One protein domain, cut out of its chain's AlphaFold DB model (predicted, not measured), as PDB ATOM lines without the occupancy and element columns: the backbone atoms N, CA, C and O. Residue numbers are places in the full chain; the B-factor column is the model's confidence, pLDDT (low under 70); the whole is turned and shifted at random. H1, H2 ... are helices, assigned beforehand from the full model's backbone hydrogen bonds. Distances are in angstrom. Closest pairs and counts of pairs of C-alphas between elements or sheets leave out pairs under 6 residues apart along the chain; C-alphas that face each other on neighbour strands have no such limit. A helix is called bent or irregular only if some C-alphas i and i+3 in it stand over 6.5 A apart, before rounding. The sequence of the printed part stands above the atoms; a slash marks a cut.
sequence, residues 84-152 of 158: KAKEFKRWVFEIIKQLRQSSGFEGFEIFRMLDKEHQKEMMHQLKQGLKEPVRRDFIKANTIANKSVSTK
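Overview. This is residues 84 to 152 of the 158 residues of the protein "Prophage antirepressor" of Listeria fleischmannii 1991 (UniProt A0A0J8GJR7). Picture a loose, three-limbed model: the short helix H2 and the helix H3 make a small foot at the last part of the long helix H1, whose residues 84 to 95 stick out from it. Beyond H3, residues 130 to 152 reach away as a free arm that ends in H4, with no other helix beside it. The printed part has 69 residues with four named helices, in the order H1, H2, H3, H4, and no named strand; its class is all helix. It is only just loose, close to extended, with a radius of gyration of the C-alphas of 16.4 A, and its spans of 46 by 35 by 19 A make it only just flat.

Along the chain. Find C-alpha 84 at (26.073, -9.556, -55.841); from there H1, residues 84 to 102, runs 27.3 A to C-alpha 102 at (14.852, -0.239, -32.815). Next comes H2, residues 107 to 114, which is irregular: C-alphas 108 and 111 are 7.7 A apart. After one residue you reach H3, residues 116 to 129, 19.9 A long. Last is H4, residues 138 to 152, 20.8 A long, ending at C-alpha 152 at (33.223, -30.606, -31.380).

Arrangement. Begin at H1 and look at Arg 100, whose C-alpha is 7.5 A from that of Ile 110; these are the closest C-alphas of H1 and H2. The two helices are close but not clearly touching, and about perpendicular at 83 degrees. H2 and H3 are also close but not clearly touching; their closest C-alphas, those of Met 113 and Gln 119, are 5.8 A apart. Their lines are about perpendicular at 74 degrees, the line of H2 being a rough one. H1 and H3 are near each other, with 8 pairs of C-alphas within 10 A. H4 is apart from H1, H2 and H3. In the backbones of H1 and H3 every O i to N i+4 pair is within hydrogen-bond range; in H4 it is 10 of 11, and in H2 0 of 4, beside 3 of 5 O i to N i+3 pairs.

Size, cuts and confidence. The C-alphas farthest apart are those of Phe 108 and Thr 151, at 47.8 A, while those of Lys 84 and Lys 152 are 33.1 A apart. The printed part has no cut. The links H1 to H2 and H2 to H3 are tight, and the link H3 to H4, with 8 residues, is short. Residues 84 to 95 of H1 stand free, as do residues 130 to 152, of which 138 to 152 belong to H4. In the B-factor column the mean pLDDT of the printed part is 72.6; residues 129 to 152 are under 70, and the mean for H4 is 50.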
ATOM      1  N   LYS A  84      25.982  -8.967 -57.194       92.19
ATOM      2  CA  LYS A  84      26.073  -9.556 -55.841       92.19
ATOM      3  C   LYS A  84      26.502  -8.529 -54.779       92.19
ATOM      4  O   LYS A  84      25.961  -8.515 -53.681       92.19
ATOM      5  N   ALA A  85      27.436  -7.634 -55.116       93.94
ATOM      6  CA  ALA A  85      27.888  -6.579 -54.206       93.94
ATOM      7  C   ALA A  85      26.782  -5.546 -53.919       93.94
ATOM      8  O   ALA A  85      26.608  -5.118 -52.779       93.94
ATOM      9  N   LYS A  86      25.978  -5.192 -54.931       95.38
ATOM     10  CA  LYS A  86      24.809  -4.311 -54.759       95.38
ATOM     11  C   LYS A  86      23.716  -4.948 -53.900       95.38
ATOM     12  O   LYS A  86      23.110  -4.250 -53.091       95.38
ATOM     13  N   GLU A  87      23.471  -6.245 -54.070       94.00
ATOM     14  CA  GLU A  87      22.525  -7.007 -53.245       94.00
ATOM     15  C   GLU A  87      22.975  -7.027 -51.780       94.00
ATOM     16  O   GLU A  87      22.196  -6.664 -50.900       94.00
ATOM     17  N   PHE A  88      24.254  -7.321 -51.521       93.19
ATOM     18  CA  PHE A  88      24.823  -7.248 -50.174       93.19
ATOM     19  C   PHE A  88      24.719  -5.839 -49.576       93.19
ATOM     20  O   PHE A  88      24.244  -5.680 -48.455       93.19
ATOM     21  N   LYS A  89      25.081  -4.798 -50.337       94.19
ATOM     22  CA  LYS A  89      24.927  -3.397 -49.913       94.19
ATOM     23  C   LYS A  89      23.486  -3.089 -49.500       94.19
ATOM     24  O   LYS A  89      23.261  -2.437 -48.484       94.19
ATOM     25  N   ARG A  90      22.502  -3.564 -50.272       95.00
ATOM     26  CA  ARG A  90      21.086  -3.355 -49.954       95.00
ATOM     27  C   ARG A  90      20.676  -4.081 -48.676       95.00
ATOM     28  O   ARG A  90      20.004  -3.474 -47.851       95.00
ATOM     29  N   TRP A  91      21.124  -5.317 -48.497       96.00
ATOM     30  CA  TRP A  91      20.894  -6.083 -47.274       96.00
ATOM     31  C   TRP A  91      21.507  -5.402 -46.037       96.00
ATOM     32  O   TRP A  91      20.833  -5.260 -45.020       96.00
ATOM     33  N   VAL A  92      22.729  -4.859 -46.128       93.06
ATOM     34  CA  VAL A  92      23.318  -4.075 -45.021       93.06
ATOM     35  C   VAL A  92      22.475  -2.835 -44.703       93.06
ATOM     36  O   VAL A  92      22.250  -2.514 -43.538       93.06
ATOM     37  N   PHE A  93      21.943  -2.146 -45.716       93.75
ATOM     38  CA  PHE A  93      21.045  -1.008 -45.487       93.75
ATOM     39  C   PHE A  93      19.743  -1.405 -44.787       93.75
ATOM     40  O   PHE A  93      19.203  -0.611 -44.017       93.75
ATOM     41  N   GLU A  94      19.239  -2.616 -45.019       92.75
ATOM     42  CA  GLU A  94      18.081  -3.141 -44.293       92.75
ATOM     43  C   GLU A  94      18.399  -3.358 -42.813       92.75
ATOM     44  O   GLU A  94      17.594  -2.968 -41.969       92.75
ATOM     45  N   ILE A  95      19.596  -3.854 -42.483       91.19
ATOM     46  CA  ILE A  95      20.063  -3.968 -41.092       91.19
ATOM     47  C   ILE A  95      20.154  -2.591 -40.432       91.19
ATOM     48  O   ILE A  95      19.636  -2.394 -39.335       91.19
ATOM     49  N   ILE A  96      20.758  -1.607 -41.105       89.38
ATOM     50  CA  ILE A  96      20.856  -0.234 -40.581       89.38
ATOM     51  C   ILE A  96      19.456   0.362 -40.377       89.38
ATOM     52  O   ILE A  96      19.197   1.025 -39.373       89.38
ATOM     53  N   LYS A  97      18.520   0.096 -41.298       88.94
ATOM     54  CA  LYS A  97      17.123   0.527 -41.169       88.94
ATOM     55  C   LYS A  97      16.442  -0.113 -39.957       88.94
ATOM     56  O   LYS A  97      15.704   0.596 -39.275       88.94
ATOM     57  N   GLN A  98      16.674  -1.399 -39.699       86.62
ATOM     58  CA  GLN A  98      16.158  -2.088 -38.515       86.62
ATOM     59  C   GLN A  98      16.754  -1.496 -37.236       86.62
ATOM     60  O   GLN A  98      16.005  -1.172 -36.324       86.62
ATOM     61  N   LEU A  99      18.069  -1.258 -37.199       83.69
ATOM     62  CA  LEU A  99      18.731  -0.625 -36.058       83.69
ATOM     63  C   LEU A  99      18.139   0.759 -35.757       83.69
ATOM     64  O   LEU A  99      17.801   1.048 -34.614       83.69
ATOM     65  N   ARG A 100      17.935   1.585 -36.789       86.62
ATOM     66  CA  ARG A 100      17.271   2.891 -36.666       86.62
ATOM     67  C   ARG A 100      15.883   2.777 -36.029       86.62
ATOM     68  O   ARG A 100      15.563   3.554 -35.137       86.62
ATOM     69  N   GLN A 101      15.067   1.833 -36.507       83.56
ATOM     70  CA  GLN A 101      13.713   1.603 -35.988       83.56
ATOM     71  C   GLN A 101      13.745   1.142 -34.531       83.56
ATOM     72  O   GLN A 101      12.970   1.642 -33.723       83.56
ATOM     73  N   SER A 102      14.666   0.241 -34.186       80.69
ATOM     74  CA  SER A 102      14.852  -0.239 -32.815       80.69
ATOM     75  C   SER A 102      15.303   0.861 -31.851       80.69
ATOM     76  O   SER A 102      14.998   0.782 -30.667       80.69
ATOM     77  N   SER A 103      15.985   1.899 -32.342       76.81
ATOM     78  CA  SER A 103      16.364   3.085 -31.560       76.81
ATOM     79  C   SER A 103      15.290   4.183 -31.530       76.81
ATOM     80  O   SER A 103      15.546   5.268 -31.020       76.81
ATOM     81  N   GLY A 104      14.096   3.931 -32.081       81.44
ATOM     82  CA  GLY A 104      12.959   4.856 -32.009       81.44
ATOM     83  C   GLY A 104      13.033   6.063 -32.948       81.44
ATOM     84  O   GLY A 104      12.222   6.974 -32.814       81.44
ATOM     85  N   PHE A 105      13.970   6.082 -33.899       82.00
ATOM     86  CA  PHE A 105      14.053   7.155 -34.892       82.00
ATOM     87  C   PHE A 105      13.111   6.905 -36.061       82.00
ATOM     88  O   PHE A 105      12.994   5.780 -36.558       82.00
ATOM     89  N   GLU A 106      12.531   7.974 -36.591       87.75
ATOM     90  CA  GLU A 106      11.706   7.928 -37.791       87.75
ATOM     91  C   GLU A 106      12.539   7.890 -39.079       87.75
ATOM     92  O   GLU A 106      13.751   8.117 -39.097       87.75
ATOM     93  N   GLY A 107      11.903   7.523 -40.196       85.56
ATOM     94  CA  GLY A 107      12.606   7.339 -41.476       85.56
ATOM     95  C   GLY A 107      13.286   8.614 -41.987       85.56
ATOM     96  O   GLY A 107      14.376   8.550 -42.552       85.56
ATOM     97  N   PHE A 108      12.659   9.768 -41.749       88.00
ATOM     98  CA  PHE A 108      13.173  11.082 -42.138       88.00
ATOM     99  C   PHE A 108      14.304  11.581 -41.220       88.00
ATOM    100  O   PHE A 108      15.018  12.512 -41.581       88.00
ATOM    101  N   GLU A 109      14.515  10.940 -40.068       85.06
ATOM    102  CA  GLU A 109      15.554  11.295 -39.095       85.06
ATOM    103  C   GLU A 109      16.867  10.538 -39.326       85.06
ATOM    104  O   GLU A 109      17.765  10.584 -38.492       85.06
ATOM    105  N   ILE A 110      17.024   9.858 -40.467       84.38
ATOM    106  CA  ILE A 110      18.210   9.042 -40.770       84.38
ATOM    107  C   ILE A 110      19.531   9.811 -40.622       84.38
ATOM    108  O   ILE A 110      20.529   9.243 -40.188       84.38
ATOM    109  N   PHE A 111      19.538  11.113 -40.914       83.50
ATOM    110  CA  PHE A 111      20.724  11.956 -40.764       83.50
ATOM    111  C   PHE A 111      21.129  12.178 -39.306       83.50
ATOM    112  O   PHE A 111      22.306  12.424 -39.051       83.50
ATOM    113  N   ARG A 112      20.217  12.017 -38.336       81.12
ATOM    114  CA  ARG A 112      20.583  12.042 -36.913       81.12
ATOM    115  C   ARG A 112      21.531  10.903 -36.558       81.12
ATOM    116  O   ARG A 112      22.388  11.086 -35.709       81.12
ATOM    117  N   MET A 113      21.481   9.777 -37.274       77.19
ATOM    118  CA  MET A 113      22.436   8.677 -37.089       77.19
ATOM    119  C   MET A 113      23.868   9.024 -37.529       77.19
ATOM    120  O   MET A 113      24.787   8.253 -37.261       77.19
ATOM    121  N   LEU A 114      24.082  10.139 -38.235       78.62
ATOM    122  CA  LEU A 114      25.423  10.597 -38.613       78.62
ATOM    123  C   LEU A 114      26.076  11.463 -37.530       78.62
ATOM    124  O   LEU A 114      27.284  11.678 -37.576       78.62
ATOM    125  N   ASP A 115      25.298  11.948 -36.562       83.44
ATOM    126  CA  ASP A 115      25.816  12.708 -35.434       83.44
ATOM    127  C   ASP A 115      26.461  11.763 -34.414       83.44
ATOM    128  O   ASP A 115      25.869  10.776 -33.972       83.44
ATOM    129  N   LYS A 116      27.695  12.084 -34.023       79.69
ATOM    130  CA  LYS A 116      28.508  11.293 -33.102       79.69
ATOM    131  C   LYS A 116      27.831  11.080 -31.747       79.69
ATOM    132  O   LYS A 116      27.992  10.010 -31.162       79.69
ATOM    133  N   GLU A 117      27.089  12.061 -31.234       78.81
ATOM    134  CA  GLU A 117      26.411  11.913 -29.938       78.81
ATOM    135  C   GLU A 117      25.213  10.964 -30.041       78.81
ATOM    136  O   GLU A 117      25.064  10.054 -29.224       78.81
ATOM    137  N   HIS A 118      24.433  11.073 -31.116       77.19
ATOM    138  CA  HIS A 118      23.347  10.140 -31.407       77.19
ATOM    139  C   HIS A 118      23.867   8.716 -31.658       77.19
ATOM    140  O   HIS A 118      23.273   7.751 -31.181       77.19
ATOM    141  N   GLN A 119      25.011   8.560 -32.336       74.44
ATOM    142  CA  GLN A 119      25.658   7.256 -32.514       74.44
ATOM    143  C   GLN A 119      26.028   6.608 -31.176       74.44
ATOM    144  O   GLN A 119      25.786   5.416 -30.985       74.44
ATOM    145  N   LYS A 120      26.592   7.376 -30.232       80.94
ATOM    146  CA  LYS A 120      26.909   6.867 -28.888       80.94
ATOM    147  C   LYS A 120      25.652   6.413 -28.152       80.94
ATOM    148  O   LYS A 120      25.665   5.328 -27.576       80.94
ATOM    149  N   GLU A 121      24.586   7.208 -28.199       79.25
ATOM    150  CA  GLU A 121      23.315   6.881 -27.550       79.25
ATOM    151  C   GLU A 121      22.690   5.610 -28.145       79.25
ATOM    152  O   GLU A 121      22.335   4.689 -27.412       79.25
ATOM    153  N   MET A 122      22.664   5.480 -29.475       74.88
ATOM    154  CA  MET A 122      22.193   4.264 -30.149       74.88
ATOM    155  C   MET A 122      23.003   3.027 -29.751       74.88
ATOM    156  O   MET A 122      22.435   1.968 -29.484       74.88
ATOM    157  N   MET A 123      24.331   3.145 -29.675       76.69
ATOM    158  CA  MET A 123      25.198   2.046 -29.243       76.69
ATOM    159  C   MET A 123      24.989   1.690 -27.770       76.69
ATOM    160  O   MET A 123      25.055   0.516 -27.399       76.69
ATOM    161  N   HIS A 124      24.720   2.686 -26.929       79.19
ATOM    162  CA  HIS A 124      24.380   2.484 -25.530       79.19
ATOM    163  C   HIS A 124      23.053   1.722 -25.391       79.19
ATOM    164  O   HIS A 124      23.027   0.687 -24.723       79.19
ATOM    165  N   GLN A 125      22.005   2.146 -26.100       74.56
ATOM    166  CA  GLN A 125      20.712   1.455 -26.150       74.56
ATOM    167  C   GLN A 125      20.837   0.028 -26.689       74.56
ATOM    168  O   GLN A 125      20.312  -0.903 -26.083       74.56
ATOM    169  N   LEU A 126      21.596  -0.182 -27.770       72.38
ATOM    170  CA  LEU A 126      21.863  -1.514 -28.315       72.38
ATOM    171  C   LEU A 126      22.542  -2.413 -27.272       72.38
ATOM    172  O   LEU A 126      22.129  -3.550 -27.065       72.38
ATOM    173  N   LYS A 127      23.560  -1.903 -26.569       74.94
ATOM    174  CA  LYS A 127      24.267  -2.651 -25.518       74.94
ATOM    175  C   LYS A 127      23.364  -2.976 -24.324       74.94
ATOM    176  O   LYS A 127      23.542  -4.029 -23.716       74.94
ATOM    177  N   GLN A 128      22.430  -2.091 -23.975       74.50
ATOM    178  CA  GLN A 128      21.434  -2.345 -22.931       74.50
ATOM    179  C   GLN A 128      20.394  -3.378 -23.378       74.50
ATOM    180  O   GLN A 128      20.164  -4.348 -22.663       74.50
ATOM    181  N   GLY A 129      19.852  -3.246 -24.591       64.94
ATOM    182  CA  GLY A 129      18.898  -4.199 -25.164       64.94
ATOM    183  C   GLY A 129      19.489  -5.597 -25.379       64.94
ATOM    184  O   GLY A 129      18.794  -6.592 -25.221       64.94
ATOM    185  N   LEU A 130      20.793  -5.703 -25.653       63.94
ATOM    186  CA  LEU A 130      21.510  -6.984 -25.704       63.94
ATOM    187  C   LEU A 130      21.805  -7.579 -24.312       63.94
ATOM    188  O   LEU A 130      22.135  -8.761 -24.218       63.94
ATOM    189  N   LYS A 131      21.702  -6.789 -23.233       55.69
ATOM    190  CA  LYS A 131      21.822  -7.263 -21.843       55.69
ATOM    191  C   LYS A 131      20.495  -7.753 -21.254       55.69
ATOM    192  O   LYS A 131      20.539  -8.505 -20.283       55.69
ATOM    193  N   GLU A 132      19.353  -7.397 -21.840       47.78
ATOM    194  CA  GLU A 132      18.036  -7.929 -21.469       47.78
ATOM    195  C   GLU A 132      17.518  -8.910 -22.533       47.78
ATOM    196  O   GLU A 132      16.866  -8.516 -23.500       47.78
ATOM    197  N   PRO A 133      17.795 -10.218 -22.392       46.22
ATOM    198  CA  PRO A 133      17.335 -11.203 -23.354       46.22
ATOM    199  C   PRO A 133      15.806 -11.316 -23.316       46.22
ATOM    200  O   PRO A 133      15.235 -11.859 -22.368       46.22
ATOM    201  N   VAL A 134      15.127 -10.867 -24.376       47.44
ATOM    202  CA  VAL A 134      13.697 -11.144 -24.555       47.44
ATOM    203  C   VAL A 134      13.524 -12.665 -24.642       47.44
ATOM    204  O   VAL A 134      14.048 -13.345 -25.524       47.44
ATOM    205  N   ARG A 135      12.809 -13.209 -23.656       48.19
ATOM    206  CA  ARG A 135      12.750 -14.614 -23.211       48.19
ATOM    207  C   ARG A 135      12.279 -15.662 -24.247       48.19
ATOM    208  O   ARG A 135      12.000 -16.792 -23.861       48.19
ATOM    209  N   ARG A 136      12.163 -15.349 -25.544       49.22
ATOM    210  CA  ARG A 136      11.650 -16.276 -26.579       49.22
ATOM    211  C   ARG A 136      12.659 -16.754 -27.631       49.22
ATOM    212  O   ARG A 136      12.398 -17.792 -28.234       49.22
ATOM    213  N   ASP A 137      13.837 -16.143 -27.761       45.50
ATOM    214  CA  ASP A 137      14.822 -16.564 -28.780       45.50
ATOM    215  C   ASP A 137      15.865 -17.585 -28.279       45.50
ATOM    216  O   ASP A 137      16.515 -18.284 -29.064       45.50
ATOM    217  N   PHE A 138      15.973 -17.774 -26.960       48.69
ATOM    218  CA  PHE A 138      17.003 -18.630 -26.355       48.69
ATOM    219  C   PHE A 138      16.768 -20.135 -26.504       48.69
ATOM    220  O   PHE A 138      17.721 -20.906 -26.409       48.69
ATOM    221  N   ILE A 139      15.543 -20.588 -26.786       51.50
ATOM    222  CA  ILE A 139      15.274 -22.033 -26.884       51.50
ATOM    223  C   ILE A 139      15.891 -22.615 -28.168       51.50
ATOM    224  O   ILE A 139      16.449 -23.714 -28.150       51.50
ATOM    225  N   LYS A 140      15.882 -21.865 -29.280       49.19
ATOM    226  CA  LYS A 140      16.465 -22.336 -30.548       49.19
ATOM    227  C   LYS A 140      17.984 -22.154 -30.592       49.19
ATOM    228  O   LYS A 140      18.681 -23.076 -31.014       49.19
ATOM    229  N   ALA A 141      18.502 -21.029 -30.094       43.66
ATOM    230  CA  ALA A 141      19.937 -20.742 -30.114       43.66
ATOM    231  C   ALA A 141      20.747 -21.669 -29.188       43.66
ATOM    232  O   ALA A 141      21.747 -22.233 -29.631       43.66
ATOM    233  N   ASN A 142      20.286 -21.926 -27.954       46.66
ATOM    234  CA  ASN A 142      20.989 -22.840 -27.043       46.66
ATOM    235  C   ASN A 142      20.940 -24.295 -27.515       46.66
ATOM    236  O   ASN A 142      21.905 -25.028 -27.321       46.66
ATOM    237  N   THR A 143      19.865 -24.722 -28.185       51.91
ATOM    238  CA  THR A 143      19.800 -26.080 -28.748       51.91
ATOM    239  C   THR A 143      20.840 -26.263 -29.854       51.91
ATOM    240  O   THR A 143      21.524 -27.283 -29.897       51.91
ATOM    241  N   ILE A 144      21.009 -25.260 -30.722       53.00
ATOM    242  CA  ILE A 144      21.993 -25.296 -31.812       53.00
ATOM    243  C   ILE A 144      23.417 -25.177 -31.254       53.00
ATOM    244  O   ILE A 144      24.274 -25.977 -31.628       53.00
ATOM    245  N   ALA A 145      23.667 -24.266 -30.311       46.12
ATOM    246  CA  ALA A 145      24.968 -24.126 -29.658       46.12
ATOM    247  C   ALA A 145      25.374 -25.412 -28.915       46.12
ATOM    248  O   ALA A 145      26.465 -25.931 -29.151       46.12
ATOM    249  N   ASN A 146      24.475 -26.014 -28.128       48.03
ATOM    250  CA  ASN A 146      24.761 -27.256 -27.399       48.03
ATOM    251  C   ASN A 146      24.999 -28.448 -28.339       48.03
ATOM    252  O   ASN A 146      25.896 -29.256 -28.096       48.03
ATOM    253  N   LYS A 147      24.263 -28.539 -29.456       53.72
ATOM    254  CA  LYS A 147      24.475 -29.582 -30.478       53.72
ATOM    255  C   LYS A 147      25.807 -29.395 -31.218       53.72
ATOM    256  O   LYS A 147      26.475 -30.373 -31.548       53.72
ATOM    257  N   SER A 148      26.230 -28.147 -31.410       47.75
ATOM    258  CA  SER A 148      27.497 -27.791 -32.067       47.75
ATOM    259  C   SER A 148      28.709 -28.050 -31.166       47.75
ATOM    260  O   SER A 148      29.724 -28.569 -31.626       47.75
ATOM    261  N   VAL A 149      28.597 -27.744 -29.869       51.41
ATOM    262  CA  VAL A 149      29.659 -27.954 -28.871       51.41
ATOM    263  C   VAL A 149      29.824 -29.441 -28.538       51.41
ATOM    264  O   VAL A 149      30.952 -29.921 -28.471       51.41
ATOM    265  N   SER A 150      28.728 -30.204 -28.438       52.44
ATOM    266  CA  SER A 150      28.782 -31.663 -28.236       52.44
ATOM    267  C   SER A 150      29.478 -32.390 -29.395       52.44
ATOM    268  O   SER A 150      30.286 -33.286 -29.160       52.44
ATOM    269  N   THR A 151      29.252 -31.950 -30.638       52.19
ATOM    270  CA  THR A 151      29.895 -32.538 -31.827       52.19
ATOM    271  C   THR A 151      31.393 -32.203 -31.908       52.19
ATOM    272  O   THR A 151      32.163 -32.969 -32.477       52.19
ATOM    273  N   LYS A 152      31.831 -31.082 -31.314       48.03
ATOM    274  CA  LYS A 152      33.223 -30.606 -31.380       48.03
ATOM    275  C   LYS A 152      34.149 -31.221 -30.318       48.03
ATOM    276  O   LYS A 152      35.353 -31.248 -30.541       48.03
TER     277      LYS A 152